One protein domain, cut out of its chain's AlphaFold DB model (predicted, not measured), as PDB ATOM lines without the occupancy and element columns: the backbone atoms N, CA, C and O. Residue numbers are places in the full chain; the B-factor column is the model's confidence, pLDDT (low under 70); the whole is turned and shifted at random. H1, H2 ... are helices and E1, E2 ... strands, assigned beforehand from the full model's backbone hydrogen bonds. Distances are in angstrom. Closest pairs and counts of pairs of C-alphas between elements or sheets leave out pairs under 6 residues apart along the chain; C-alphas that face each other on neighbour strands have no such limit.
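What this domain is: This is residues 21 to 48, 55 to 64 and 107 to 229 of the 234 residues of an uncharacterized protein of Steinernema glaseri (UniProt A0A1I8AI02). A twisted sheet of five strands makes the core, with the short helix H1 over one face and H2 over the opposite face. The small hairpin of E2 and E3 sits beside the E5 edge, the long hairpin of E6 and E7 reaches past the other strands to one end of the longest axis, and the winding stretch of residues 21 to 48 lies beyond the E1 edge. The printed part has 161 residues, with three named helices and seven named strands in the order E1, E2, E3, E4, E5, H1, E6, E7, H2, H3. The five-stranded sheet runs E1, E6, E7, E4, E5 and is antiparallel throughout. The class is mixed, helices and strands, with under half of the residues in named elements; the whole is compact, with a radius of gyration of the C-alphas of 16.4 A and spans of 55 by 39 by 31 A.

Where its parts are: The longest strand of the large sheet is E6, residues 170 to 181, 32.8 A from C-alpha 170 at (168.436, 127.844, 160.313) to C-alpha 181 at (148.447, 102.217, 164.506). E7, residues 191 to 199, is 26.1 A long. E4, residues 131 to 135, measures 13.4 A, and E5, residues 144 to 148, measures 12.4 A. E1 is short, residues 58 to 60, and begins at C-alpha 58 at (158.635, 126.120, 160.701). The second sheet has E2, residues 111 to 115, 13.6 A, and E3, residues 121 to 125, 13.3 A. The helices are H1, residues 155 to 162, 10.5 A; H2, residues 210 to 219, 14.3 A; and H3, residues 222 to 227, 9.0 A, whose last C-alpha is at (172.884, 132.857, 172.034).

How they stand to each other: In the large sheet E6 and E7 form an antiparallel hairpin at 164 degrees, with N 176 and O 196 2.8 A apart, within hydrogen-bond range. The pairing of E6 is staggered: residues 170 to 173 pair with E1, and residues 173 to 181 with E7. E1 and E6 are antiparallel at 174 degrees, with N 60 and O 170 at 3.3 A. E7 and E4 are antiparallel at 139 degrees, with N 134 and O 197 at 2.8 A. E4 and E5 form a hairpin at 159 degrees, with N 133 and O 146 at 2.8 A. E1 and E5 are the edge strands. H2 is on the sheet at a height over the sheet of 9.6 A, over E6 and E7, and runs along the strands, at 0 degrees to E6 on the local plane. H1 is on the opposite face at a height of 8.6 A, only just over E6, with 3 of its C-alphas falling on that strand. H1 runs slantwise to the strands, at 45 degrees to E6 on the local plane, and its closest C-alphas to E6 are those of Phe 162 and Ile 171, 5.6 A apart. H3 only grazes the sheet, with its residues 222 to 226. E2 and E3 form a hairpin at 142 degrees, with N 124 and O 112 at 2.8 A. The closest C-alphas of E2 and E5 are those of Glu 114 and Phe 146, 4.7 A apart. E3 is apart from H1, H2 and H3. In H1, H2 and H3 every O i to N i+4 pair is within hydrogen-bond range.

The domain as a whole: The two C-alphas farthest apart are those of His 64 and Ala 187, 55.2 A. Residues 49 to 54 are not printed, with C-alphas 48 and 55 16.8 A apart across the cut; residues 65 to 106 are not printed either, with C-alphas 64 and 107 25.5 A apart. Of the links that are printed whole, none is long; the link from E1 to E2 runs across the cut. Residues 21 to 48 hold no named element, and their C-alphas lie 11 to 26 A from the mean of the C-alphas. The mean pLDDT of the printed part is 74.7, and 49 residues are under 70: residues 21 to 48, 55 to 64, 107, 184 and 221 to 229.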
ATOM      1  N   ASP A  21     155.362 105.332 161.553       38.38
ATOM      2  CA  ASP A  21     155.463 105.632 160.128       38.38
ATOM      3  C   ASP A  21     155.610 107.152 159.910       38.38
ATOM      4  O   ASP A  21     154.664 107.919 160.090       38.38
ATOM      5  N   TYR A  22     156.826 107.514 159.477       37.88
ATOM      6  CA  TYR A  22     157.266 108.718 158.753       37.88
ATOM      7  C   TYR A  22     157.454 110.058 159.496       37.88
ATOM      8  O   TYR A  22     156.624 110.530 160.265       37.88
ATOM      9  N   ILE A  23     158.571 110.714 159.150       36.69
ATOM     10  CA  ILE A  23     158.916 112.110 159.439       36.69
ATOM     11  C   ILE A  23     158.956 112.815 158.088       36.69
ATOM     12  O   ILE A  23     159.670 112.371 157.189       36.69
ATOM     13  N   TYR A  24     158.213 113.906 157.932       36.62
ATOM     14  CA  TYR A  24     158.257 114.699 156.710       36.62
ATOM     15  C   TYR A  24     158.550 116.166 157.042       36.62
ATOM     16  O   TYR A  24     158.096 116.695 158.055       36.62
ATOM     17  N   VAL A  25     159.345 116.804 156.184       36.66
ATOM     18  CA  VAL A  25     160.164 117.979 156.514       36.66
ATOM     19  C   VAL A  25     159.796 119.131 155.596       36.66
ATOM     20  O   VAL A  25     159.716 118.926 154.392       36.66
ATOM     21  N   LEU A  26     159.611 120.332 156.140       38.84
ATOM     22  CA  LEU A  26     159.295 121.557 155.402       38.84
ATOM     23  C   LEU A  26     160.320 122.664 155.647       38.84
ATOM     24  O   LEU A  26     160.853 122.782 156.739       38.84
ATOM     25  N   TYR A  27     160.537 123.535 154.671       36.00
ATOM     26  CA  TYR A  27     161.412 124.697 154.830       36.00
ATOM     27  C   TYR A  27     160.598 125.972 154.649       36.00
ATOM     28  O   TYR A  27     159.721 126.045 153.788       36.00
ATOM     29  N   THR A  28     160.915 126.998 155.432       32.94
ATOM     30  CA  THR A  28     160.379 128.348 155.249       32.94
ATOM     31  C   THR A  28     161.541 129.321 155.085       32.94
ATOM     32  O   THR A  28     162.166 129.749 156.052       32.94
ATOM     33  N   ASP A  29     161.831 129.678 153.834       32.59
ATOM     34  CA  ASP A  29     162.698 130.809 153.515       32.59
ATOM     35  C   ASP A  29     161.864 132.088 153.645       32.59
ATOM     36  O   ASP A  29     161.032 132.416 152.796       32.59
ATOM     37  N   SER A  30     162.025 132.778 154.771       36.34
ATOM     38  CA  SER A  30     161.522 134.137 154.921       36.34
ATOM     39  C   SER A  30     162.679 135.074 154.625       36.34
ATOM     40  O   SER A  30     163.496 135.331 155.500       36.34
ATOM     41  N   LEU A  31     162.749 135.621 153.412       34.94
ATOM     42  CA  LEU A  31     163.429 136.899 153.222       34.94
ATOM     43  C   LEU A  31     162.790 137.879 154.215       34.94
ATOM     44  O   LEU A  31     161.662 138.318 154.011       34.94
ATOM     45  N   LEU A  32     163.484 138.162 155.322       38.59
ATOM     46  CA  LEU A  32     163.117 139.180 156.303       38.59
ATOM     47  C   LEU A  32     163.268 140.559 155.648       38.59
ATOM     48  O   LEU A  32     164.195 141.317 155.918       38.59
ATOM     49  N   THR A  33     162.359 140.882 154.737       37.19
ATOM     50  CA  THR A  33     162.055 142.250 154.345       37.19
ATOM     51  C   THR A  33     160.704 142.594 154.961       37.19
ATOM     52  O   THR A  33     159.721 141.865 154.805       37.19
ATOM     53  N   ASN A  34     160.711 143.671 155.751       36.00
ATOM     54  CA  ASN A  34     159.592 144.202 156.527       36.00
ATOM     55  C   ASN A  34     158.218 143.933 155.887       36.00
ATOM     56  O   ASN A  34     157.891 144.508 154.851       36.00
ATOM     57  N   GLY A  35     157.402 143.103 156.547       41.00
ATOM     58  CA  GLY A  35     155.958 143.034 156.306       41.00
ATOM     59  C   GLY A  35     155.427 141.873 155.461       41.00
ATOM     60  O   GLY A  35     154.239 141.879 155.149       41.00
ATOM     61  N   SER A  36     156.231 140.870 155.097       35.94
ATOM     62  CA  SER A  36     155.719 139.698 154.366       35.94
ATOM     63  C   SER A  36     155.288 138.548 155.294       35.94
ATOM     64  O   SER A  36     155.966 138.200 156.259       35.94
ATOM     65  N   LEU A  37     154.108 137.977 155.013       38.50
ATOM     66  CA  LEU A  37     153.537 136.822 155.718       38.50
ATOM     67  C   LEU A  37     154.426 135.575 155.537       38.50
ATOM     68  O   LEU A  37     154.959 135.375 154.442       38.50
ATOM     69  N   PRO A  38     154.541 134.696 156.553       40.12
ATOM     70  CA  PRO A  38     155.260 133.432 156.411       40.12
ATOM     71  C   PRO A  38     154.616 132.598 155.298       40.12
ATOM     72  O   PRO A  38     153.412 132.337 155.324       40.12
ATOM     73  N   LYS A  39     155.408 132.180 154.306       38.12
ATOM     74  CA  LYS A  39     154.947 131.244 153.274       38.12
ATOM     75  C   LYS A  39     155.074 129.814 153.790       38.12
ATOM     76  O   LYS A  39     156.139 129.415 154.242       38.12
ATOM     77  N   VAL A  40     153.986 129.056 153.693       36.78
ATOM     78  CA  VAL A  40     153.925 127.611 153.963       36.78
ATOM     79  C   VAL A  40     154.180 126.890 152.643       36.78
ATOM     80  O   VAL A  40     153.493 127.185 151.666       36.78
ATOM     81  N   LEU A  41     155.149 125.976 152.571       36.50
ATOM     82  CA  LEU A  41     155.471 125.305 151.307       36.50
ATOM     83  C   LEU A  41     155.690 123.808 151.482       36.50
ATOM     84  O   LEU A  41     156.757 123.410 151.905       36.50
ATOM     85  N   THR A  42     154.682 123.000 151.152       35.00
ATOM     86  CA  THR A  42     154.588 121.549 151.400       35.00
ATOM     87  C   THR A  42     155.636 120.698 150.654       35.00
ATOM     88  O   THR A  42     155.836 120.871 149.458       35.00
ATOM     89  N   LEU A  43     156.250 119.724 151.333       32.81
ATOM     90  CA  LEU A  43     157.262 118.803 150.826       32.81
ATOM     91  C   LEU A  43     156.786 117.396 151.159       32.81
ATOM     92  O   LEU A  43     156.546 117.041 152.313       32.81
ATOM     93  N   THR A  44     156.622 116.608 150.109       32.47
ATOM     94  CA  THR A  44     156.240 115.204 150.166       32.47
ATOM     95  C   THR A  44     157.477 114.369 149.890       32.47
ATOM     96  O   THR A  44     158.018 114.436 148.788       32.47
ATOM     97  N   THR A  45     157.921 113.560 150.850       34.88
ATOM     98  CA  THR A  45     158.881 112.497 150.542       34.88
ATOM     99  C   THR A  45     158.078 111.289 150.071       34.88
ATOM    100  O   THR A  45     157.260 110.755 150.819       34.88
ATOM    101  N   GLU A  46     158.256 110.852 148.827       31.34
ATOM    102  CA  GLU A  46     157.691 109.574 148.393       31.34
ATOM    103  C   GLU A  46     158.455 108.442 149.082       31.34
ATOM    104  O   GLU A  46     159.522 108.028 148.636       31.34
ATOM    105  N   GLN A  47     157.900 107.921 150.174       34.75
ATOM    106  CA  GLN A  47     158.203 106.559 150.582       34.75
ATOM    107  C   GLN A  47     157.110 105.654 150.022       34.75
ATOM    108  O   GLN A  47     155.926 105.988 150.039       34.75
ATOM    109  N   LYS A  48     157.551 104.544 149.432       33.31
ATOM    110  CA  LYS A  48     156.801 103.641 148.557       33.31
ATOM    111  C   LYS A  48     155.745 102.826 149.320       33.31
ATOM    112  O   LYS A  48     155.798 101.605 149.304       33.31
ATOM    113  N   PRO A  55     152.921 116.999 156.102       41.75
ATOM    114  CA  PRO A  55     153.613 117.665 157.215       41.75
ATOM    115  C   PRO A  55     153.604 119.191 157.145       41.75
ATOM    116  O   PRO A  55     153.335 119.785 156.097       41.75
ATOM    117  N   PHE A  56     154.065 119.811 158.235       39.56
ATOM    118  CA  PHE A  56     154.545 121.188 158.230       39.56
ATOM    119  C   PHE A  56     155.693 121.391 159.225       39.56
ATOM    120  O   PHE A  56     155.644 120.926 160.353       39.56
ATOM    121  N   VAL A  57     156.716 122.127 158.813       45.69
ATOM    122  CA  VAL A  57     157.881 122.525 159.617       45.69
ATOM    123  C   VAL A  57     158.001 124.043 159.516       45.69
ATOM    124  O   VAL A  57     157.606 124.635 158.508       45.69
ATOM    125  N   ILE A  58     158.507 124.668 160.576       46.50
ATOM    126  CA  ILE A  58     158.635 126.120 160.701       46.50
ATOM    127  C   ILE A  58     160.128 126.433 160.837       46.50
ATOM    128  O   ILE A  58     160.714 126.270 161.904       46.50
ATOM    129  N   ALA A  59     160.757 126.872 159.752       46.47
ATOM    130  CA  ALA A  59     162.117 127.404 159.770       46.47
ATOM    131  C   ALA A  59     162.099 128.933 159.944       46.47
ATOM    132  O   ALA A  59     161.159 129.632 159.552       46.47
ATOM    133  N   CYS A  60     163.148 129.501 160.518       46.78
ATOM    134  CA  CYS A  60     163.264 130.950 160.608       46.78
ATOM    135  C   CYS A  60     164.590 131.353 159.986       46.78
ATOM    136  O   CYS A  60     165.652 130.859 160.360       46.78
ATOM    137  N   ARG A  61     164.536 132.249 159.006       45.16
ATOM    138  CA  ARG A  61     165.749 132.821 158.436       45.16
ATOM    139  C   ARG A  61     166.343 133.802 159.439       45.16
ATOM    140  O   ARG A  61     165.645 134.708 159.890       45.16
ATOM    141  N   GLY A  62     167.616 133.624 159.774       44.88
ATOM    142  CA  GLY A  62     168.355 134.603 160.559       44.88
ATOM    143  C   GLY A  62     168.619 135.857 159.731       44.88
ATOM    144  O   GLY A  62     169.021 135.755 158.570       44.88
ATOM    145  N   ASN A  63     168.391 137.049 160.286       40.66
ATOM    146  CA  ASN A  63     168.790 138.289 159.617       40.66
ATOM    147  C   ASN A  63     170.272 138.554 159.897       40.66
ATOM    148  O   ASN A  63     170.608 139.420 160.695       40.66
ATOM    149  N   HIS A  64     171.169 137.826 159.229       44.91
ATOM    150  CA  HIS A  64     172.601 138.121 159.278       44.91
ATOM    151  C   HIS A  64     172.924 139.369 158.450       44.91
ATOM    152  O   HIS A  64     173.517 139.307 157.375       44.91
ATOM    153  N   VAL A 107     178.482 123.996 180.782       67.06
ATOM    154  CA  VAL A 107     177.530 123.655 179.717       67.06
ATOM    155  C   VAL A 107     176.146 123.686 180.357       67.06
ATOM    156  O   VAL A 107     175.741 122.743 181.036       67.06
ATOM    157  N   SER A 108     175.452 124.814 180.214       75.25
ATOM    158  CA  SER A 108     174.057 124.920 180.630       75.25
ATOM    159  C   SER A 108     173.238 123.932 179.810       75.25
ATOM    160  O   SER A 108     173.207 124.004 178.583       75.25
ATOM    161  N   ALA A 109     172.611 122.981 180.494       84.25
ATOM    162  CA  ALA A 109     171.668 122.075 179.866       84.25
ATOM    163  C   ALA A 109     170.462 122.861 179.334       84.25
ATOM    164  O   ALA A 109     170.036 123.837 179.958       84.25
ATOM    165  N   LEU A 110     169.899 122.397 178.218       92.06
ATOM    166  CA  LEU A 110     168.694 122.969 177.626       92.06
ATOM    167  C   LEU A 110     167.564 123.035 178.667       92.06
ATOM    168  O   LEU A 110     167.241 122.036 179.320       92.06
ATOM    169  N   THR A 111     166.958 124.211 178.809       95.56
ATOM    170  CA  THR A 111     165.821 124.452 179.700       95.56
ATOM    171  C   THR A 111     164.523 124.288 178.926       95.56
ATOM    172  O   THR A 111     164.270 125.021 177.974       95.56
ATOM    173  N   CYS A 112     163.662 123.370 179.351       96.69
ATOM    174  CA  CYS A 112     162.346 123.146 178.757       96.69
ATOM    175  C   CYS A 112     161.238 123.429 179.773       96.69
ATOM    176  O   CYS A 112     161.484 123.504 180.974       96.69
ATOM    177  N   TYR A 113     160.000 123.548 179.303       97.50
ATOM    178  CA  TYR A 113     158.827 123.447 180.165       97.50
ATOM    179  C   TYR A 113     158.260 122.029 180.162       97.50
ATOM    180  O   TYR A 113     158.228 121.371 179.118       97.50
ATOM    181  N   GLU A 114     157.757 121.599 181.315       96.81
ATOM    182  CA  GLU A 114     156.969 120.377 181.490       96.81
ATOM    183  C   GLU A 114     155.604 120.683 182.119       96.81
ATOM    184  O   GLU A 114     155.403 121.742 182.722       96.81
ATOM    185  N   ASN A 115     154.639 119.773 181.934       95.31
ATOM    186  CA  ASN A 115     153.346 119.830 182.618       95.31
ATOM    187  C   ASN A 115     153.279 118.823 183.766       95.31
ATOM    188  O   ASN A 115     153.627 117.658 183.576       95.31
ATOM    189  N   ASP A 116     152.796 119.256 184.932       94.38
ATOM    190  CA  ASP A 116     152.426 118.344 186.020       94.38
ATOM    191  C   ASP A 116     151.073 117.651 185.737       94.38
ATOM    192  O   ASP A 116     150.459 117.838 184.680       94.38
ATOM    193  N   ALA A 117     150.611 116.811 186.668       92.88
ATOM    194  CA  ALA A 117     149.346 116.082 186.529       92.88
ATOM    195  C   ALA A 117     148.124 117.021 186.498       92.88
ATOM    196  O   ALA A 117     147.106 116.719 185.868       92.88
ATOM    197  N   GLU A 118     148.238 118.177 187.145       93.31
ATOM    198  CA  GLU A 118     147.234 119.233 187.218       93.31
ATOM    199  C   GLU A 118     147.240 120.125 185.962       93.31
ATOM    200  O   GLU A 118     146.270 120.837 185.692       93.31
ATOM    201  N   GLY A 119     148.295 120.045 185.149       89.44
ATOM    202  CA  GLY A 119     148.502 120.831 183.942       89.44
ATOM    203  C   GLY A 119     149.220 122.162 184.176       89.44
ATOM    204  O   GLY A 119     149.300 122.967 183.243       89.44
ATOM    205  N   ASN A 120     149.763 122.437 185.360       93.44
ATOM    206  CA  ASN A 120     150.627 123.598 185.579       93.44
ATOM    207  C   ASN A 120     151.953 123.416 184.839       93.44
ATOM    208  O   ASN A 120     152.357 122.303 184.513       93.44
ATOM    209  N   ARG A 121     152.610 124.532 184.512       94.75
ATOM    210  CA  ARG A 121     153.919 124.522 183.847       94.75
ATOM    211  C   ARG A 121     155.013 124.764 184.867       94.75
ATOM    212  O   ARG A 121     154.867 125.659 185.696       94.75
ATOM    213  N   TYR A 122     156.116 124.049 184.729       96.56
ATOM    214  CA  TYR A 122     157.344 124.313 185.467       96.56
ATOM    215  C   TYR A 122     158.551 124.127 184.549       96.56
ATOM    216  O   TYR A 122     158.471 123.424 183.540       96.56
ATOM    217  N   GLU A 123     159.641 124.820 184.866       97.31
ATOM    218  CA  GLU A 123     160.895 124.697 184.129       97.31
ATOM    219  C   GLU A 123     161.640 123.440 184.564       97.31
ATOM    220  O   GLU A 123     161.712 123.117 185.751       97.31
ATOM    221  N   VAL A 124     162.214 122.751 183.587       96.31
ATOM    222  CA  VAL A 124     163.042 121.567 183.775       96.31
ATOM    223  C   VAL A 124     164.348 121.737 183.021       96.31
ATOM    224  O   VAL A 124     164.379 122.222 181.891       96.31
ATOM    225  N   THR A 125     165.433 121.302 183.646       94.62
ATOM    226  CA  THR A 125     166.751 121.203 183.025       94.62
ATOM    227  C   THR A 125     167.261 119.786 183.215       94.62
ATOM    228  O   THR A 125     167.175 119.210 184.300       94.62
ATOM    229  N   ASN A 126     167.770 119.193 182.141       94.06
ATOM    230  CA  ASN A 126     168.378 117.873 182.189       94.06
ATOM    231  C   ASN A 126     169.517 117.826 181.174       94.06
ATOM    232  O   ASN A 126     169.322 118.156 180.007       94.06
ATOM    233  N   SER A 127     170.703 117.397 181.607       92.62
ATOM    234  CA  SER A 127     171.891 117.308 180.752       92.62
ATOM    235  C   SER A 127     171.725 116.356 179.569       92.62
ATOM    236  O   SER A 127     172.503 116.422 178.624       92.62
ATOM    237  N   THR A 128     170.736 115.458 179.606       93.94
ATOM    238  CA  THR A 128     170.428 114.561 178.487       93.94
ATOM    239  C   THR A 128     169.446 115.163 177.484       93.94
ATOM    240  O   THR A 128     169.214 114.553 176.441       93.94
ATOM    241  N   TYR A 129     168.815 116.302 177.790       94.94
ATOM    242  CA  TYR A 129     167.879 116.945 176.873       94.94
ATOM    243  C   TYR A 129     168.641 117.648 175.754       94.94
ATOM    244  O   TYR A 129     169.454 118.536 175.993       94.94
ATOM    245  N   LYS A 130     168.344 117.242 174.520       94.75
ATOM    246  CA  LYS A 130     168.807 117.904 173.295       94.75
ATOM    247  C   LYS A 130     167.746 118.824 172.698       94.75
ATOM    248  O   LYS A 130     168.084 119.758 171.979       94.75
ATOM    249  N   TYR A 131     166.472 118.550 172.983       96.00
ATOM    250  CA  TYR A 131     165.340 119.279 172.419       96.00
ATOM    251  C   TYR A 131     164.256 119.517 173.465       96.00
ATOM    252  O   TYR A 131     164.152 118.769 174.436       96.00
ATOM    253  N   CYS A 132     163.401 120.506 173.225       96.69
ATOM    254  CA  CYS A 132     162.100 120.599 173.874       96.69
ATOM    255  C   CYS A 132     161.003 120.287 172.860       96.69
ATOM    256  O   CYS A 132     161.160 120.501 171.655       96.69
ATOM    257  N   ALA A 133     159.875 119.794 173.352       96.06
ATOM    258  CA  ALA A 133     158.720 119.451 172.550       96.06
ATOM    259  C   ALA A 133     157.434 120.074 173.094       96.06
ATOM    260  O   ALA A 133     157.271 120.300 174.299       96.06
ATOM    261  N   LEU A 134     156.517 120.317 172.163       95.25
ATOM    262  CA  LEU A 134     155.159 120.795 172.371       95.25
ATOM    263  C   LEU A 134     154.200 119.898 171.586       95.25
ATOM    264  O   LEU A 134     154.297 119.800 170.367       95.25
ATOM    265  N   ILE A 135     153.224 119.312 172.265       95.25
ATOM    266  CA  ILE A 135     151.974 118.840 171.668       95.25
ATOM    267  C   ILE A 135     150.943 119.937 171.937       95.25
ATOM    268  O   ILE A 135     150.604 120.147 173.104       95.25
ATOM    269  N   PRO A 136     150.468 120.667 170.917       93.69
ATOM    270  CA  PRO A 136     149.525 121.750 171.141       93.69
ATOM    271  C   PRO A 136     148.215 121.282 171.762       93.69
ATOM    272  O   PRO A 136     147.699 120.211 171.449       93.69
ATOM    273  N   GLU A 137     147.660 122.132 172.613       94.25
ATOM    274  CA  GLU A 137     146.305 121.998 173.127       94.25
ATOM    275  C   GLU A 137     145.283 122.101 171.989       94.25
ATOM    276  O   GLU A 137     145.393 122.955 171.103       94.25
ATOM    277  N   THR A 138     144.292 121.216 172.025       91.94
ATOM    278  CA  THR A 138     143.145 121.184 171.114       91.94
ATOM    279  C   THR A 138     141.852 121.243 171.927       91.94
ATOM    280  O   THR A 138     141.871 121.184 173.153       91.94
ATOM    281  N   GLU A 139     140.703 121.303 171.255       92.56
ATOM    282  CA  GLU A 139     139.394 121.234 171.925       92.56
ATOM    283  C   GLU A 139     139.197 119.936 172.729       92.56
ATOM    284  O   GLU A 139     138.413 119.899 173.675       92.56
ATOM    285  N   THR A 140     139.906 118.867 172.357       90.88
ATOM    286  CA  THR A 140     139.732 117.518 172.912       90.88
ATOM    287  C   THR A 140     140.923 117.024 173.727       90.88
ATOM    288  O   THR A 140     140.783 116.048 174.463       90.88
ATOM    289  N   SER A 141     142.087 117.669 173.621       91.12
ATOM    290  CA  SER A 141     143.312 117.259 174.303       91.12
ATOM    291  C   SER A 141     143.976 118.440 174.980       91.12
ATOM    292  O   SER A 141     144.235 119.468 174.358       91.12
ATOM    293  N   ARG A 142     144.371 118.238 176.238       92.00
ATOM    294  CA  ARG A 142     145.282 119.162 176.911       92.00
ATOM    295  C   ARG A 142     146.628 119.139 176.188       92.00
ATOM    296  O   ARG A 142     147.115 118.069 175.814       92.00
ATOM    297  N   GLY A 143     147.207 120.317 175.982       92.00
ATOM    298  CA  GLY A 143     148.554 120.435 175.434       92.00
ATOM    299  C   GLY A 143     149.581 119.807 176.373       92.00
ATOM    300  O   GLY A 143     149.346 119.697 177.580       92.00
ATOM    301  N   ARG A 144     150.717 119.378 175.823       95.56
ATOM    302  CA  ARG A 144     151.809 118.766 176.589       95.56
ATOM    303  C   ARG A 144     153.138 119.385 176.210       95.56
ATOM    304  O   ARG A 144     153.442 119.523 175.029       95.56
ATOM    305  N   LEU A 145     153.932 119.691 177.218       96.19
ATOM    306  CA  LEU A 145     155.277 120.236 177.115       96.19
ATOM    307  C   LEU A 145     156.241 119.230 177.741       96.19
ATOM    308  O   LEU A 145     155.904 118.657 178.779       96.19
ATOM    309  N   PHE A 146     157.379 118.959 177.103       96.69
ATOM    310  CA  PHE A 146     158.401 118.077 177.671       96.69
ATOM    311  C   PHE A 146     159.775 118.261 177.036       96.69
ATOM    312  O   PHE A 146     159.881 118.693 175.889       96.69
ATOM    313  N   GLY A 147     160.826 117.922 177.784       96.50
ATOM    314  CA  GLY A 147     162.167 117.768 177.231       96.50
ATOM    315  C   GLY A 147     162.346 116.428 176.517       96.50
ATOM    316  O   GLY A 147     161.662 115.446 176.802       96.50
ATOM    317  N   LEU A 148     163.265 116.399 175.559       96.56
ATOM    318  CA  LEU A 148     163.578 115.243 174.732       96.56
ATOM    319  C   LEU A 148     165.071 114.938 174.796       96.56
ATOM    320  O   LEU A 148     165.912 115.738 174.380       96.56
ATOM    321  N   GLY A 149     165.379 113.739 175.278       95.25
ATOM    322  CA  GLY A 149     166.701 113.122 175.217       95.25
ATOM    323  C   GLY A 149     166.677 111.765 174.501       95.25
ATOM    324  O   GLY A 149     165.593 111.248 174.200       95.25
ATOM    325  N   PRO A 150     167.854 111.156 174.274       94.00
ATOM    326  CA  PRO A 150     168.000 109.903 173.522       94.00
ATOM    327  C   PRO A 150     167.271 108.710 174.161       94.00
ATOM    328  O   PRO A 150     166.915 107.756 173.479       94.00
ATOM    329  N   GLU A 151     166.999 108.757 175.469       92.94
ATOM    330  CA  GLU A 151     166.232 107.710 176.159       92.94
ATOM    331  C   GLU A 151     164.714 107.819 175.937       92.94
ATOM    332  O   GLU A 151     163.980 106.844 176.099       92.94
ATOM    333  N   SER A 152     164.231 109.013 175.585       90.88
ATOM    334  CA  SER A 152     162.799 109.324 175.497       90.88
ATOM    335  C   SER A 152     162.254 109.290 174.069       90.88
ATOM    336  O   SER A 152     161.067 109.015 173.875       90.88
ATOM    337  N   ASP A 153     163.099 109.554 173.067       92.75
ATOM    338  CA  ASP A 153     162.696 109.609 171.662       92.75
ATOM    339  C   ASP A 153     163.878 109.407 170.702       92.75
ATOM    340  O   ASP A 153     165.035 109.389 171.116       92.75
ATOM    341  N   TRP A 154     163.582 109.275 169.405       88.81
ATOM    342  CA  TRP A 154     164.576 109.077 168.348       88.81
ATOM    343  C   TRP A 154     165.258 110.397 167.960       88.81
ATOM    344  O   TRP A 154     164.973 110.993 166.918       88.81
ATOM    345  N   THR A 155     166.135 110.882 168.839       92.06
ATOM    346  CA  THR A 155     166.787 112.192 168.694       92.06
ATOM    347  C   THR A 155     167.621 112.333 167.424       92.06
ATOM    348  O   THR A 155     167.675 113.416 166.856       92.06
ATOM    349  N   GLU A 156     168.182 111.241 166.915       90.44
ATOM    350  CA  GLU A 156     169.020 111.191 165.717       90.44
ATOM    351  C   GLU A 156     168.275 111.669 164.465       90.44
ATOM    352  O   GLU A 156     168.866 112.285 163.577       90.44
ATOM    353  N   ALA A 157     166.963 111.424 164.396       85.38
ATOM    354  CA  ALA A 157     166.150 111.917 163.295       85.38
ATOM    355  C   ALA A 157     166.032 113.450 163.320       85.38
ATOM    356  O   ALA A 157     166.067 114.090 162.269       85.38
ATOM    357  N   TYR A 158     165.940 114.048 164.511       89.00
ATOM    358  CA  TYR A 158     165.948 115.501 164.674       89.00
ATOM    359  C   TYR A 158     167.345 116.083 164.465       89.00
ATOM    360  O   TYR A 158     167.452 117.115 163.809       89.00
ATOM    361  N   ASP A 159     168.397 115.404 164.937       90.50
ATOM    362  CA  ASP A 159     169.796 115.811 164.739       90.50
ATOM    363  C   ASP A 159     170.063 116.041 163.241       90.50
ATOM    364  O   ASP A 159     170.571 117.091 162.847       90.50
ATOM    365  N   HIS A 160     169.621 115.115 162.380       87.38
ATOM    366  CA  HIS A 160     169.721 115.283 160.928       87.38
ATOM    367  C   HIS A 160     168.938 116.504 160.416       87.38
ATOM    368  O   HIS A 160     169.406 117.194 159.514       87.38
ATOM    369  N   MET A 161     167.746 116.784 160.951       84.62
ATOM    370  CA  MET A 161     166.944 117.940 160.534       84.62
ATOM    371  C   MET A 161     167.601 119.255 160.913       84.62
ATOM    372  O   MET A 161     167.774 120.123 160.064       84.62
ATOM    373  N   PHE A 162     167.997 119.401 162.171       86.81
ATOM    374  CA  PHE A 162     168.599 120.633 162.656       86.81
ATOM    375  C   PHE A 162     169.980 120.886 162.036       86.81
ATOM    376  O   PHE A 162     170.312 122.045 161.772       86.81
ATOM    377  N   ASN A 163     170.725 119.829 161.689       87.31
ATOM    378  CA  ASN A 163     172.008 119.925 160.985       87.31
ATOM    379  C   ASN A 163     171.896 120.306 159.501       87.31
ATOM    380  O   ASN A 163     172.908 120.660 158.904       87.31
ATOM    381  N   MET A 164     170.703 120.280 158.893       81.75
ATOM    382  CA  MET A 164     170.501 120.823 157.539       81.75
ATOM    383  C   MET A 164     170.458 122.359 157.499       81.75
ATOM    384  O   MET A 164     170.277 122.939 156.433       81.75
ATOM    385  N   SER A 165     170.621 123.024 158.643       75.88
ATOM    386  CA  SER A 165     170.808 124.475 158.708       75.88
ATOM    387  C   SER A 165     172.125 124.891 158.038       75.88
ATOM    388  O   SER A 165     173.147 124.236 158.234       75.88
ATOM    389  N   ASP A 166     172.125 125.997 157.292       78.12
ATOM    390  CA  ASP A 166     173.324 126.583 156.681       78.12
ATOM    391  C   ASP A 166     173.589 128.013 157.200       78.12
ATOM    392  O   ASP A 166     172.979 128.481 158.162       78.12
ATOM    393  N   SER A 167     174.538 128.724 156.581       76.31
ATOM    394  CA  SER A 167     174.864 130.112 156.951       76.31
ATOM    395  C   SER A 167     173.754 131.137 156.657       76.31
ATOM    396  O   SER A 167     173.783 132.251 157.176       76.31
ATOM    397  N   VAL A 168     172.792 130.789 155.802       74.00
ATOM    398  CA  VAL A 168     171.731 131.661 155.291       74.00
ATOM    399  C   VAL A 168     170.400 131.386 155.987       74.00
ATOM    400  O   VAL A 168     169.632 132.325 156.210       74.00
ATOM    401  N   TYR A 169     170.104 130.135 156.337       72.81
ATOM    402  CA  TYR A 169     168.880 129.733 157.020       72.81
ATOM    403  C   TYR A 169     169.150 128.703 158.117       72.81
ATOM    404  O   TYR A 169     169.993 127.820 157.992       72.81
ATOM    405  N   ARG A 170     168.364 128.782 159.195       78.38
ATOM    406  CA  ARG A 170     168.436 127.844 160.313       78.38
ATOM    407  C   ARG A 170     167.062 127.271 160.621       78.38
ATOM    408  O   ARG A 170     166.054 127.980 160.651       78.38
ATOM    409  N   ILE A 171     167.014 125.970 160.861       82.25
ATOM    410  CA  ILE A 171     165.802 125.308 161.334       82.25
ATOM    411  C   ILE A 171     165.756 125.485 162.851       82.25
ATOM    412  O   ILE A 171     166.672 125.073 163.554       82.25
ATOM    413  N   LEU A 172     164.707 126.138 163.351       83.44
ATOM    414  CA  LEU A 172     164.512 126.383 164.788       83.44
ATOM    415  C   LEU A 172     163.427 125.486 165.373       83.44
ATOM    416  O   LEU A 172     163.373 125.246 166.577       83.44
ATOM    417  N   THR A 173     162.534 124.983 164.526       88.25
ATOM    418  CA  THR A 173     161.451 124.103 164.937       88.25
ATOM    419  C   THR A 173     161.129 123.107 163.841       88.25
ATOM    420  O   THR A 173     160.954 123.481 162.688       88.25
ATOM    421  N   VAL A 174     160.947 121.850 164.220       88.12
ATOM    422  CA  VAL A 174     160.414 120.783 163.377       88.12
ATOM    423  C   VAL A 174     159.071 120.364 163.944       88.12
ATOM    424  O   VAL A 174     159.014 119.941 165.092       88.12
ATOM    425  N   CYS A 175     157.992 120.456 163.167       87.75
ATOM    426  CA  CYS A 175     156.719 119.882 163.580       87.75
ATOM    427  C   CYS A 175     156.357 118.659 162.738       87.75
ATOM    428  O   CYS A 175     156.634 118.589 161.543       87.75
ATOM    429  N   ILE A 176     155.770 117.664 163.389       87.38
ATOM    430  CA  ILE A 176     155.461 116.361 162.818       87.38
ATOM    431  C   ILE A 176     154.039 115.961 163.190       87.38
ATOM    432  O   ILE A 176     153.574 116.189 164.308       87.38
ATOM    433  N   LEU A 177     153.348 115.369 162.219       86.00
ATOM    434  CA  LEU A 177     152.067 114.709 162.416       86.00
ATOM    435  C   LEU A 177     152.322 113.205 162.415       86.00
ATOM    436  O   LEU A 177     152.558 112.607 161.370       86.00
ATOM    437  N   GLU A 178     152.298 112.611 163.595       83.75
ATOM    438  CA  GLU A 178     152.525 111.188 163.789       83.75
ATOM    439  C   GLU A 178     151.214 110.422 163.693       83.75
ATOM    440  O   GLU A 178     150.184 110.868 164.201       83.75
ATOM    441  N   ARG A 179     151.262 109.242 163.077       85.88
ATOM    442  CA  ARG A 179     150.162 108.281 163.055       85.88
ATOM    443  C   ARG A 179     150.543 107.069 163.897       85.88
ATOM    444  O   ARG A 179     151.533 106.404 163.609       85.88
ATOM    445  N   TYR A 180     149.717 106.752 164.879       85.06
ATOM    446  CA  TYR A 180     149.842 105.571 165.721       85.06
ATOM    447  C   TYR A 180     148.822 104.527 165.273       85.06
ATOM    448  O   TYR A 180     147.620 104.792 165.256       85.06
ATOM    449  N   ASP A 181     149.300 103.346 164.879       85.75
ATOM    450  CA  ASP A 181     148.447 102.217 164.506       85.75
ATOM    451  C   ASP A 181     148.432 101.181 165.635       85.75
ATOM    452  O   ASP A 181     149.438 100.527 165.916       85.75
ATOM    453  N   PHE A 182     147.284 101.038 166.300       83.25
ATOM    454  CA  PHE A 182     147.109 100.090 167.405       83.25
ATOM    455  C   PHE A 182     146.482  98.760 166.963       83.25
ATOM    456  O   PHE A 182     146.081  97.955 167.808       83.25
ATOM    457  N   GLY A 183     146.402  98.501 165.651       79.56
ATOM    458  CA  GLY A 183     145.694  97.348 165.083       79.56
ATOM    459  C   GLY A 183     146.199  95.965 165.510       79.56
ATOM    460  O   GLY A 183     145.495  94.985 165.303       79.56
ATOM    461  N   GLN A 184     147.378  95.857 166.131       69.69
ATOM    462  CA  GLN A 184     147.862  94.584 166.687       69.69
ATOM    463  C   GLN A 184     147.302  94.267 168.082       69.69
ATOM    464  O   GLN A 184     147.315  93.110 168.494       69.69
ATOM    465  N   ILE A 185     146.842  95.277 168.824       72.00
ATOM    466  CA  ILE A 185     146.411  95.124 170.223       72.00
ATOM    467  C   ILE A 185     144.882  95.101 170.320       72.00
ATOM    468  O   ILE A 185     144.328  94.399 171.165       72.00
ATOM    469  N   TYR A 186     144.194  95.822 169.435       75.56
ATOM    470  CA  TYR A 186     142.736  95.901 169.413       75.56
ATOM    471  C   TYR A 186     142.191  95.321 168.108       75.56
ATOM    472  O   TYR A 186     142.650  95.672 167.025       75.56
ATOM    473  N   ALA A 187     141.179  94.451 168.212       70.81
ATOM    474  CA  ALA A 187     140.538  93.808 167.057       70.81
ATOM    475  C   ALA A 187     139.919  94.819 166.070       70.81
ATOM    476  O   ALA A 187     139.763  94.526 164.886       70.81
ATOM    477  N   SER A 188     139.602  96.027 166.541       73.12
ATOM    478  CA  SER A 188     139.323  97.189 165.705       73.12
ATOM    479  C   SER A 188     140.602  98.015 165.546       73.12
ATOM    480  O   SER A 188     141.083  98.584 166.526       73.12
ATOM    481  N   SER A 189     141.138  98.103 164.324       71.56
ATOM    482  CA  SER A 189     142.266  98.982 163.975       71.56
ATOM    483  C   SER A 189     141.889 100.445 164.242       71.56
ATOM    484  O   SER A 189     141.303 101.119 163.395       71.56
ATOM    485  N   TYR A 190     142.183 100.921 165.451       81.12
ATOM    486  CA  TYR A 190     142.082 102.328 165.802       81.12
ATOM    487  C   TYR A 190     143.404 103.008 165.456       81.12
ATOM    488  O   TYR A 190     144.483 102.528 165.818       81.12
ATOM    489  N   LYS A 191     143.301 104.102 164.704       85.19
ATOM    490  CA  LYS A 191     144.430 104.940 164.314       85.19
ATOM    491  C   LYS A 191     144.313 106.244 165.077       85.19
ATOM    492  O   LYS A 191     143.294 106.920 164.956       85.19
ATOM    493  N   GLU A 192     145.355 106.594 165.815       84.38
ATOM    494  CA  GLU A 192     145.459 107.902 166.456       84.38
ATOM    495  C   GLU A 192     146.444 108.773 165.694       84.38
ATOM    496  O   GLU A 192     147.409 108.284 165.106       84.38
ATOM    497  N   PHE A 193     146.196 110.077 165.713       87.44
ATOM    498  CA  PHE A 193     147.099 111.064 165.148       87.44
ATOM    499  C   PHE A 193     147.547 112.010 166.249       87.44
ATOM    500  O   PHE A 193     146.728 112.462 167.048       87.44
ATOM    501  N   MET A 194     148.836 112.328 166.271       88.12
ATOM    502  CA  MET A 194     149.402 113.276 167.219       88.12
ATOM    503  C   MET A 194     150.218 114.312 166.471       88.12
ATOM    504  O   MET A 194     151.122 113.978 165.712       88.12
ATOM    505  N   PHE A 195     149.904 115.580 166.701       90.50
ATOM    506  CA  PHE A 195     150.678 116.682 166.170       90.50
ATOM    507  C   PHE A 195     151.638 117.202 167.246       90.50
ATOM    508  O   PHE A 195     151.194 117.546 168.342       90.50
ATOM    509  N   ARG A 196     152.942 117.255 166.952       93.19
ATOM    510  CA  ARG A 196     153.950 117.786 167.881       93.19
ATOM    511  C   ARG A 196     155.012 118.621 167.184       93.19
ATOM    512  O   ARG A 196     155.410 118.307 166.070       93.19
ATOM    513  N   CYS A 197     155.494 119.650 167.864       93.31
ATOM    514  CA  CYS A 197     156.627 120.475 167.470       93.31
ATOM    515  C   CYS A 197     157.822 120.194 168.381       93.31
ATOM    516  O   CYS A 197     157.648 119.977 169.577       93.31
ATOM    517  N   VAL A 198     159.019 120.207 167.809       93.94
ATOM    518  CA  VAL A 198     160.308 119.970 168.458       93.94
ATOM    519  C   VAL A 198     161.220 121.141 168.131       93.94
ATOM    520  O   VAL A 198     161.263 121.585 166.986       93.94
ATOM    521  N   CYS A 199     161.948 121.649 169.114       93.19
ATOM    522  CA  CYS A 199     162.811 122.815 168.979       93.19
ATOM    523  C   CYS A 199     164.082 122.644 169.818       93.19
ATOM    524  O   CYS A 199     164.095 121.904 170.801       93.19
ATOM    525  N   ASN A 200     165.168 123.289 169.392       91.81
ATOM    526  CA  ASN A 200     166.511 123.094 169.947       91.81
ATOM    527  C   ASN A 200     167.050 124.339 170.667       91.81
ATOM    528  O   ASN A 200     168.240 124.607 170.590       91.81
ATOM    529  N   TYR A 201     166.196 125.143 171.300       89.88
ATOM    530  CA  TYR A 201     166.609 126.349 172.030       89.88
ATOM    531  C   TYR A 201     165.818 126.494 173.332       89.88
ATOM    532  O   TYR A 201     164.742 125.907 173.477       89.88
ATOM    533  N   ASP A 202     166.367 127.237 174.292       91.62
ATOM    534  CA  ASP A 202     165.786 127.326 175.629       91.62
ATOM    535  C   ASP A 202     164.344 127.821 175.602       91.62
ATOM    536  O   ASP A 202     164.002 128.808 174.948       91.62
ATOM    537  N   ARG A 203     163.502 127.139 176.384       90.06
ATOM    538  CA  ARG A 203     162.114 127.514 176.667       90.06
ATOM    539  C   ARG A 203     161.261 127.674 175.410       90.06
ATOM    540  O   ARG A 203     160.195 128.279 175.470       90.06
ATOM    541  N   CYS A 204     161.688 127.086 174.294       88.69
ATOM    542  CA  CYS A 204     160.995 127.182 173.017       88.69
ATOM    543  C   CYS A 204     159.567 126.632 173.078       88.69
ATOM    544  O   CYS A 204     158.684 127.092 172.362       88.69
ATOM    545  N   ASN A 205     159.304 125.692 173.986       93.38
ATOM    546  CA  ASN A 205     157.982 125.142 174.246       93.38
ATOM    547  C   ASN A 205     157.200 125.932 175.317       93.38
ATOM    548  O   ASN A 205     156.418 125.349 176.063       93.38
ATOM    549  N   SER A 206     157.403 127.249 175.427       91.81
ATOM    550  CA  SER A 206     156.723 128.093 176.418       91.81
ATOM    551  C   SER A 206     155.208 128.054 176.288       91.81
ATOM    552  O   SER A 206     154.503 128.038 177.295       91.81
ATOM    553  N   ASP A 207     154.692 128.025 175.066       92.19
ATOM    554  CA  ASP A 207     153.270 128.167 174.784       92.19
ATOM    555  C   ASP A 207     152.564 126.829 174.596       92.19
ATOM    556  O   ASP A 207     153.065 125.934 173.926       92.19
ATOM    557  N   LYS A 208     151.360 126.700 175.166       88.38
ATOM    558  CA  LYS A 208     150.569 125.460 175.105       88.38
ATOM    559  C   LYS A 208     149.713 125.333 173.850       88.38
ATOM    560  O   LYS A 208     149.323 124.227 173.496       88.38
ATOM    561  N   THR A 209     149.393 126.444 173.190       90.12
ATOM    562  CA  THR A 209     148.589 126.442 171.962       90.12
ATOM    563  C   THR A 209     149.486 126.662 170.756       90.12
ATOM    564  O   THR A 209     150.490 127.370 170.829       90.12
ATOM    565  N   PHE A 210     149.103 126.088 169.616       87.81
ATOM    566  CA  PHE A 210     149.904 126.207 168.402       87.81
ATOM    567  C   PHE A 210     150.008 127.661 167.921       87.81
ATOM    568  O   PHE A 210     151.072 128.103 167.499       87.81
ATOM    569  N   ASN A 211     148.926 128.437 168.029       85.81
ATOM    570  CA  ASN A 211     148.949 129.832 167.603       85.81
ATOM    571  C   ASN A 211     149.861 130.686 168.497       85.81
ATOM    572  O   ASN A 211     150.663 131.461 167.983       85.81
ATOM    573  N   ALA A 212     149.789 130.518 169.822       87.56
ATOM    574  CA  ALA A 212     150.672 131.235 170.740       87.56
ATOM    575  C   ALA A 212     152.141 130.854 170.510       87.56
ATOM    576  O   ALA A 212     152.979 131.742 170.402       87.56
ATOM    577  N   TYR A 213     152.422 129.567 170.285       85.69
ATOM    578  CA  TYR A 213     153.748 129.091 169.894       85.69
ATOM    579  C   TYR A 213     154.263 129.788 168.628       85.69
ATOM    580  O   TYR A 213     155.364 130.335 168.614       85.69
ATOM    581  N   LEU A 214     153.444 129.855 167.570       82.50
ATOM    582  CA  LEU A 214     153.800 130.572 166.342       82.50
ATOM    583  C   LEU A 214     154.075 132.058 166.583       82.50
ATOM    584  O   LEU A 214     154.925 132.636 165.907       82.50
ATOM    585  N   HIS A 215     153.344 132.694 167.497       84.06
ATOM    586  CA  HIS A 215     153.588 134.082 167.870       84.06
ATOM    587  C   HIS A 215     154.894 134.244 168.653       84.06
ATOM    588  O   HIS A 215     155.650 135.159 168.336       84.06
ATOM    589  N   GLY A 216     155.192 133.348 169.597       82.44
ATOM    590  CA  GLY A 216     156.446 133.341 170.353       82.44
ATOM    591  C   GLY A 216     157.665 133.188 169.445       82.44
ATOM    592  O   GLY A 216     158.573 134.018 169.486       82.44
ATOM    593  N   VAL A 217     157.619 132.215 168.528       79.00
ATOM    594  CA  VAL A 217     158.678 131.982 167.528       79.00
ATOM    595  C   VAL A 217     158.890 133.205 166.626       79.00
ATOM    596  O   VAL A 217     160.015 133.503 166.245       79.00
ATOM    597  N   LYS A 218     157.825 133.937 166.274       76.94
ATOM    598  CA  LYS A 218     157.925 135.152 165.442       76.94
ATOM    599  C   LYS A 218     158.429 136.375 166.204       76.94
ATOM    600  O   LYS A 218     159.011 137.262 165.587       76.94
ATOM    601  N   ALA A 219     158.105 136.472 167.490       77.00
ATOM    602  CA  ALA A 219     158.423 137.635 168.310       77.00
ATOM    603  C   ALA A 219     159.892 137.649 168.743       77.00
ATOM    604  O   ALA A 219     160.482 138.718 168.878       77.00
ATOM    605  N   GLN A 220     160.474 136.471 168.950       71.00
ATOM    606  CA  GLN A 220     161.876 136.329 169.313       71.00
ATOM    607  C   GLN A 220     162.777 136.549 168.093       71.00
ATOM    608  O   GLN A 220     162.545 136.011 167.007       71.00
ATOM    609  N   SER A 221     163.821 137.362 168.268       67.31
ATOM    610  CA  SER A 221     164.828 137.535 167.224       67.31
ATOM    611  C   SER A 221     165.639 136.247 167.071       67.31
ATOM    612  O   SER A 221     165.947 135.567 168.050       67.31
ATOM    613  N   SER A 222     166.006 135.915 165.835       65.94
ATOM    614  CA  SER A 222     166.883 134.768 165.559       65.94
ATOM    615  C   SER A 222     168.200 134.857 166.335       65.94
ATOM    616  O   SER A 222     168.672 133.837 166.823       65.94
ATOM    617  N   ASP A 223     168.740 136.062 166.525       63.34
ATOM    618  CA  ASP A 223     169.967 136.297 167.290       63.34
ATOM    619  C   ASP A 223     169.822 135.910 168.770       63.34
ATOM    620  O   ASP A 223     170.701 135.264 169.333       63.34
ATOM    621  N   GLU A 224     168.685 136.215 169.397       62.69
ATOM    622  CA  GLU A 224     168.412 135.856 170.795       62.69
ATOM    623  C   GLU A 224     168.238 134.337 170.976       62.69
ATOM    624  O   GLU A 224     168.720 133.761 171.953       62.69
ATOM    625  N   MET A 225     167.656 133.656 169.981       66.12
ATOM    626  CA  MET A 225     167.568 132.189 169.956       66.12
ATOM    627  C   MET A 225     168.927 131.505 169.695       66.12
ATOM    628  O   MET A 225     169.121 130.341 170.061       66.12
ATOM    629  N   LEU A 226     169.876 132.200 169.056       59.44
ATOM    630  CA  LEU A 226     171.217 131.685 168.749       59.44
ATOM    631  C   LEU A 226     172.152 131.715 169.961       59.44
ATOM    632  O   LEU A 226     172.951 130.790 170.118       59.44
ATOM    633  N   VAL A 227     172.039 132.725 170.829       57.19
ATOM    634  CA  VAL A 227     172.884 132.857 172.034       57.19
ATOM    635  C   VAL A 227     172.680 131.680 172.997       57.19
ATOM    636  O   VAL A 227     173.643 131.208 173.593       57.19
ATOM    637  N   SER A 228     171.465 131.129 173.069       53.84
ATOM    638  CA  SER A 228     171.156 129.912 173.842       53.84
ATOM    639  C   SER A 228     171.887 128.659 173.315       53.84
ATOM    640  O   SER A 228     172.235 127.765 174.079       53.84
ATOM    641  N   ASN A 229     172.209 128.604 172.015       49.06
ATOM    642  CA  ASN A 229     172.767 127.415 171.359       49.06
ATOM    643  C   ASN A 229     174.298 127.383 171.227       49.06
ATOM    644  O   ASN A 229     174.860 126.338 170.889       49.06
TER     645      ASN A 229